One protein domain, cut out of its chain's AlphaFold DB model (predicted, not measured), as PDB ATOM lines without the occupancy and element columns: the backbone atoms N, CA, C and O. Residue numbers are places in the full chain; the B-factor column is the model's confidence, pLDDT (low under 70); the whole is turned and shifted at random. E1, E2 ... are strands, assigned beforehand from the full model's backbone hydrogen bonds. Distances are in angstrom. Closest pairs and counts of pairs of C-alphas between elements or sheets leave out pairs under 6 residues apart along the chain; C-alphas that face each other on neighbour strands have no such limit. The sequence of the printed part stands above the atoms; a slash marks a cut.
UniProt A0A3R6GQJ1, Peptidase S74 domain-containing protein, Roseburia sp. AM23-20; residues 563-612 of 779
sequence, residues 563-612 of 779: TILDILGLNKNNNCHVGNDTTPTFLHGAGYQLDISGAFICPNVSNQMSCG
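AT A GLANCE: This is residues 563 to 612 of the 779 residues of the protein "Peptidase S74 domain-containing protein" of Roseburia sp. AM23-20 (UniProt A0A3R6GQJ1). What is the shape? There is little regular structure: two small hairpins, E1 with E2 and E3 with E4, lie apart, and a loop tail folds back beside E4, where residues 602 to 603 pair with 594 to 595. What makes it? The 50 printed residues hold four strands, E1 to E4 in chain order, in two antiparallel sheets, and no named helix; it is all strand, with 18 residues in named elements. It is loose, radius of gyration of the C-alphas 12.4 A, spanning 37 by 26 by 21 A.

IN THESE COORDINATES: Where is the first hairpin? E1, residues 564 to 570, runs 16.0 A from C-alpha 564 at (-23.021, 174.488, 8.665); E2, residues 576 to 578, runs 6.6 A. And the second? E3, residues 586 to 589, runs 9.7 A; E4, residues 592 to 595, runs 9.9 A to C-alpha 595 at (-30.651, 173.785, 26.620).

HOW THE PARTS SIT: How do the strands pair? Hairpin E1 and E2 is antiparallel at 154 degrees, with N 569 and O 577 within hydrogen-bond range at 2.9 A. Hairpin E3 and E4 is antiparallel at 155 degrees, with N 587 and O 594 at 2.9 A. Do the hairpins meet? E1 and E2 are each apart from E3 and E4, with no C-alphas within 8 A.

THE WHOLE: How large is it? The two farthest C-alphas, Lys 572 and Asn 607, are 37.2 A apart. Any cut or low confidence? The printed part has no cut and no long link; pLDDT is under 70 at residues 564 to 567, 569 to 571, 574 to 577 and 579 to 584.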
ATOM      1  N   THR A 563     -19.586 170.960   8.582       71.50
ATOM      2  CA  THR A 563     -21.044 171.191   8.555       71.50
ATOM      3  C   THR A 563     -21.408 172.631   8.928       71.50
ATOM      4  O   THR A 563     -20.727 173.273   9.725       71.50
ATOM      5  N   ILE A 564     -22.498 173.149   8.355       68.38
ATOM      6  CA  ILE A 564     -23.021 174.488   8.665       68.38
ATOM      7  C   ILE A 564     -23.754 174.460  10.014       68.38
ATOM      8  O   ILE A 564     -24.581 173.581  10.252       68.38
ATOM      9  N   LEU A 565     -23.452 175.432  10.876       64.12
ATOM     10  CA  LEU A 565     -24.164 175.708  12.122       64.12
ATOM     11  C   LEU A 565     -24.976 176.993  11.955       64.12
ATOM     12  O   LEU A 565     -24.395 178.070  11.826       64.12
ATOM     13  N   ASP A 566     -26.299 176.899  11.998       66.88
ATOM     14  CA  ASP A 566     -27.168 178.077  11.989       66.88
ATOM     15  C   ASP A 566     -27.163 178.705  13.388       66.88
ATOM     16  O   ASP A 566     -27.773 178.188  14.323       66.88
ATOM     17  N   ILE A 567     -26.427 179.807  13.548       66.69
ATOM     18  CA  ILE A 567     -26.243 180.466  14.848       66.69
ATOM     19  C   ILE A 567     -27.461 181.348  15.148       66.69
ATOM     20  O   ILE A 567     -28.041 181.273  16.230       66.69
ATOM     21  N   LEU A 568     -27.872 182.164  14.171       70.44
ATOM     22  CA  LEU A 568     -29.040 183.045  14.241       70.44
ATOM     23  C   LEU A 568     -29.692 183.142  12.859       70.44
ATOM     24  O   LEU A 568     -28.999 183.363  11.867       70.44
ATOM     25  N   GLY A 569     -31.015 183.008  12.779       67.00
ATOM     26  CA  GLY A 569     -31.763 183.070  11.520       67.00
ATOM     27  C   GLY A 569     -33.039 183.887  11.611       67.00
ATOM     28  O   GLY A 569     -33.704 183.867  12.637       67.00
ATOM     29  N   LEU A 570     -33.428 184.569  10.535       65.00
ATOM     30  CA  LEU A 570     -34.739 185.207  10.425       65.00
ATOM     31  C   LEU A 570     -35.655 184.377   9.529       65.00
ATOM     32  O   LEU A 570     -35.290 183.970   8.421       65.00
ATOM     33  N   ASN A 571     -36.879 184.132   9.992       66.50
ATOM     34  CA  ASN A 571     -37.917 183.579   9.128       66.50
ATOM     35  C   ASN A 571     -38.607 184.683   8.306       66.50
ATOM     36  O   ASN A 571     -38.398 185.875   8.516       66.50
ATOM     37  N   LYS A 572     -39.488 184.285   7.379       73.31
ATOM     38  CA  LYS A 572     -40.237 185.208   6.501       73.31
ATOM     39  C   LYS A 572     -41.142 186.219   7.231       73.31
ATOM     40  O   LYS A 572     -41.650 187.130   6.592       73.31
ATOM     41  N   ASN A 573     -41.358 186.037   8.533       77.12
ATOM     42  CA  ASN A 573     -42.144 186.918   9.393       77.12
ATOM     43  C   ASN A 573     -41.254 187.762  10.329       77.12
ATOM     44  O   ASN A 573     -41.777 188.370  11.256       77.12
ATOM     45  N   ASN A 574     -39.933 187.794  10.108       69.06
ATOM     46  CA  ASN A 574     -38.936 188.473  10.944       69.06
ATOM     47  C   ASN A 574     -38.786 187.910  12.369       69.06
ATOM     48  O   ASN A 574     -38.299 188.609  13.256       69.06
ATOM     49  N   ASN A 575     -39.153 186.646  12.608       67.69
ATOM     50  CA  ASN A 575     -38.843 186.008  13.890       67.69
ATOM     51  C   ASN A 575     -37.392 185.520  13.888       67.69
ATOM     52  O   ASN A 575     -36.970 184.879  12.924       67.69
ATOM     53  N   CYS A 576     -36.684 185.757  14.992       69.00
ATOM     54  CA  CYS A 576     -35.359 185.203  15.242       69.00
ATOM     55  C   CYS A 576     -35.460 183.726  15.655       69.00
ATOM     56  O   CYS A 576     -36.149 183.389  16.616       69.00
ATOM     57  N   HIS A 577     -34.756 182.859  14.941       69.56
ATOM     58  CA  HIS A 577     -34.469 181.480  15.307       69.56
ATOM     59  C   HIS A 577     -33.045 181.397  15.851       69.56
ATOM     60  O   HIS A 577     -32.132 182.015  15.300       69.56
ATOM     61  N   VAL A 578     -32.874 180.639  16.929       72.94
ATOM     62  CA  VAL A 578     -31.585 180.369  17.568       72.94
ATOM     63  C   VAL A 578     -31.405 178.855  17.542       72.94
ATOM     64  O   VAL A 578     -32.207 178.154  18.157       72.94
ATOM     65  N   GLY A 579     -30.400 178.361  16.815       66.88
ATOM     66  CA  GLY A 579     -30.165 176.924  16.648       66.88
ATOM     67  C   GLY A 579     -30.874 176.262  15.460       66.88
ATOM     68  O   GLY A 579     -31.590 176.916  14.700       66.88
ATOM     69  N   ASN A 580     -30.675 174.946  15.311       65.12
ATOM     70  CA  ASN A 580     -31.316 174.102  14.290       65.12
ATOM     71  C   ASN A 580     -32.024 172.874  14.911       65.12
ATOM     72  O   ASN A 580     -31.842 172.564  16.086       65.12
ATOM     73  N   ASP A 581     -32.817 172.156  14.107       59.16
ATOM     74  CA  ASP A 581     -33.596 170.984  14.551       59.16
ATOM     75  C   ASP A 581     -32.738 169.729  14.832       59.16
ATOM     76  O   ASP A 581     -33.241 168.736  15.357       59.16
ATOM     77  N   THR A 582     -31.459 169.726  14.443       58.62
ATOM     78  CA  THR A 582     -30.611 168.521  14.406       58.62
ATOM     79  C   THR A 582     -29.502 168.500  15.452       58.62
ATOM     80  O   THR A 582     -28.965 167.428  15.733       58.62
ATOM     81  N   THR A 583     -29.149 169.644  16.041       61.16
ATOM     82  CA  THR A 583     -28.047 169.761  17.001       61.16
ATOM     83  C   THR A 583     -28.467 170.552  18.239       61.16
ATOM     84  O   THR A 583     -29.127 171.587  18.112       61.16
ATOM     85  N   PRO A 584     -28.098 170.093  19.451       67.75
ATOM     86  CA  PRO A 584     -28.417 170.817  20.668       67.75
ATOM     87  C   PRO A 584     -27.879 172.245  20.639       67.75
ATOM     88  O   PRO A 584     -26.711 172.473  20.322       67.75
ATOM     89  N   THR A 585     -28.738 173.201  20.975       76.19
ATOM     90  CA  THR A 585     -28.377 174.615  21.042       76.19
ATOM     91  C   THR A 585     -28.376 175.042  22.494       76.19
ATOM     92  O   THR A 585     -29.395 174.952  23.179       76.19
ATOM     93  N   PHE A 586     -27.217 175.499  22.962       80.00
ATOM     94  CA  PHE A 586     -27.007 175.876  24.352       80.00
ATOM     95  C   PHE A 586     -26.765 177.376  24.469       80.00
ATOM     96  O   PHE A 586     -25.933 177.937  23.754       80.00
ATOM     97  N   LEU A 587     -27.431 178.022  25.424       82.50
ATOM     98  CA  LEU A 587     -27.057 179.359  25.879       82.50
ATOM     99  C   LEU A 587     -26.147 179.219  27.099       82.50
ATOM    100  O   LEU A 587     -26.528 178.611  28.098       82.50
ATOM    101  N   HIS A 588     -24.935 179.759  27.000       78.12
ATOM    102  CA  HIS A 588     -23.907 179.655  28.034       78.12
ATOM    103  C   HIS A 588     -23.889 180.914  28.906       78.12
ATOM    104  O   HIS A 588     -23.889 182.028  28.389       78.12
ATOM    105  N   GLY A 589     -23.805 180.746  30.225       74.50
ATOM    106  CA  GLY A 589     -23.650 181.862  31.159       74.50
ATOM    107  C   GLY A 589     -23.053 181.406  32.485       74.50
ATOM    108  O   GLY A 589     -23.551 180.463  33.090       74.50
ATOM    109  N   ALA A 590     -21.969 182.059  32.921       70.12
ATOM    110  CA  ALA A 590     -21.302 181.805  34.207       70.12
ATOM    111  C   ALA A 590     -20.992 180.314  34.503       70.12
ATOM    112  O   ALA A 590     -21.081 179.874  35.645       70.12
ATOM    113  N   GLY A 591     -20.648 179.526  33.475       74.81
ATOM    114  CA  GLY A 591     -20.346 178.091  33.610       74.81
ATOM    115  C   GLY A 591     -21.562 177.151  33.585       74.81
ATOM    116  O   GLY A 591     -21.386 175.941  33.703       74.81
ATOM    117  N   TYR A 592     -22.772 177.679  33.390       83.19
ATOM    118  CA  TYR A 592     -24.014 176.919  33.230       83.19
ATOM    119  C   TYR A 592     -24.519 176.983  31.786       83.19
ATOM    120  O   TYR A 592     -24.139 177.868  31.014       83.19
ATOM    121  N   GLN A 593     -25.389 176.037  31.425       88.00
ATOM    122  CA  GLN A 593     -25.961 175.919  30.085       88.00
ATOM    123  C   GLN A 593     -27.483 175.762  30.157       88.00
ATOM    124  O   GLN A 593     -27.991 174.852  30.823       88.00
ATOM    125  N   LEU A 594     -28.200 176.637  29.450       87.88
ATOM    126  CA  LEU A 594     -29.615 176.463  29.130       87.88
ATOM    127  C   LEU A 594     -29.715 175.732  27.792       87.88
ATOM    128  O   LEU A 594     -29.230 176.235  26.781       87.88
ATOM    129  N   ASP A 595     -30.339 174.564  27.805       86.50
ATOM    130  CA  ASP A 595     -30.651 173.785  26.620       86.50
ATOM    131  C   ASP A 595     -32.014 174.228  26.071       86.50
ATOM    132  O   ASP A 595     -33.034 174.215  26.769       86.50
ATOM    133  N   ILE A 596     -32.004 174.672  24.819       83.69
ATOM    134  CA  ILE A 596     -33.201 175.047  24.059       83.69
ATOM    135  C   ILE A 596     -33.420 174.103  22.870       83.69
ATOM    136  O   ILE A 596     -34.045 174.476  21.880       83.69
ATOM    137  N   SER A 597     -32.869 172.889  22.938       74.56
ATOM    138  CA  SER A 597     -33.000 171.881  21.895       74.56
ATOM    139  C   SER A 597     -34.370 171.196  21.908       74.56
ATOM    140  O   SER A 597     -34.967 170.890  22.946       74.56
ATOM    141  N   GLY A 598     -34.896 170.941  20.709       73.25
ATOM    142  CA  GLY A 598     -36.189 170.289  20.531       73.25
ATOM    143  C   GLY A 598     -37.370 171.126  21.037       73.25
ATOM    144  O   GLY A 598     -37.475 172.317  20.766       73.25
ATOM    145  N   ALA A 599     -38.312 170.480  21.730       79.12
ATOM    146  CA  ALA A 599     -39.572 171.092  22.168       79.12
ATOM    147  C   ALA A 599     -39.543 171.607  23.623       79.12
ATOM    148  O   ALA A 599     -40.602 171.806  24.222       79.12
ATOM    149  N   PHE A 600     -38.355 171.780  24.211       83.19
ATOM    150  CA  PHE A 600     -38.188 172.103  25.628       83.19
ATOM    151  C   PHE A 600     -37.263 173.305  25.839       83.19
ATOM    152  O   PHE A 600     -36.419 173.623  25.012       83.19
ATOM    153  N   ILE A 601     -37.432 173.957  26.989       88.31
ATOM    154  CA  ILE A 601     -36.480 174.923  27.543       88.31
ATOM    155  C   ILE A 601     -36.098 174.369  28.914       88.31
ATOM    156  O   ILE A 601     -36.942 174.322  29.814       88.31
ATOM    157  N   CYS A 602     -34.867 173.882  29.066       88.75
ATOM    158  CA  CYS A 602     -34.440 173.153  30.260       88.75
ATOM    159  C   CYS A 602     -32.968 173.418  30.619       88.75
ATOM    160  O   CYS A 602     -32.182 173.858  29.784       88.75
ATOM    161  N   PRO A 603     -32.554 173.189  31.875       91.56
ATOM    162  CA  PRO A 603     -31.134 173.173  32.201       91.56
ATOM    163  C   PRO A 603     -30.443 171.979  31.532       91.56
ATOM    164  O   PRO A 603     -30.995 170.880  31.530       91.56
ATOM    165  N   ASN A 604     -29.211 172.167  31.051       88.38
ATOM    166  CA  ASN A 604     -28.421 171.065  30.486       88.38
ATOM    167  C   ASN A 604     -28.098 169.984  31.540       88.38
ATOM    168  O   ASN A 604     -28.067 168.793  31.243       88.38
ATOM    169  N   VAL A 605     -27.892 170.388  32.800       87.94
ATOM    170  CA  VAL A 605     -27.673 169.466  33.924       87.94
ATOM    171  C   VAL A 605     -28.839 169.546  34.905       87.94
ATOM    172  O   VAL A 605     -29.278 170.624  35.314       87.94
ATOM    173  N   SER A 606     -29.331 168.378  35.316       90.25
ATOM    174  CA  SER A 606     -30.442 168.265  36.260       90.25
ATOM    175  C   SER A 606     -30.137 168.964  37.590       90.25
ATOM    176  O   SER A 606     -29.050 168.810  38.145       90.25
ATOM    177  N   ASN A 607     -31.119 169.708  38.114       88.44
ATOM    178  CA  ASN A 607     -31.046 170.433  39.390       88.44
ATOM    179  C   ASN A 607     -29.918 171.486  39.488       88.44
ATOM    180  O   ASN A 607     -29.469 171.806  40.585       88.44
ATOM    181  N   GLN A 608     -29.439 172.014  38.355       87.88
ATOM    182  CA  GLN A 608     -28.286 172.923  38.334       87.88
ATOM    183  C   GLN A 608     -28.657 174.413  38.185       87.88
ATOM    184  O   GLN A 608     -27.847 175.274  38.518       87.88
ATOM    185  N   MET A 609     -29.862 174.733  37.696       87.25
ATOM    186  CA  MET A 609     -30.274 176.109  37.384       87.25
ATOM    187  C   MET A 609     -31.709 176.404  37.840       87.25
ATOM    188  O   MET A 609     -32.602 175.568  37.693       87.25
ATOM    189  N   SER A 610     -31.929 177.613  38.361       88.56
ATOM    190  CA  SER A 610     -33.247 178.135  38.749       88.56
ATOM    191  C   SER A 610     -33.907 178.928  37.615       88.56
ATOM    192  O   SER A 610     -33.229 179.542  36.794       88.56
ATOM    193  N   CYS A 611     -35.243 178.958  37.585       89.81
ATOM    194  CA  CYS A 611     -36.004 179.795  36.655       89.81
ATOM    195  C   CYS A 611     -36.270 181.176  37.278       89.81
ATOM    196  O   CYS A 611     -37.253 181.367  37.994       89.81
ATOM    197  N   GLY A 612     -35.375 182.129  37.012       88.44
ATOM    198  CA  GLY A 612     -35.384 183.461  37.632       88.44
ATOM    199  C   GLY A 612     -34.563 183.533  38.925       88.44
ATOM    200  O   GLY A 612     -34.008 182.539  39.392       88.44
TER     201      GLY A 612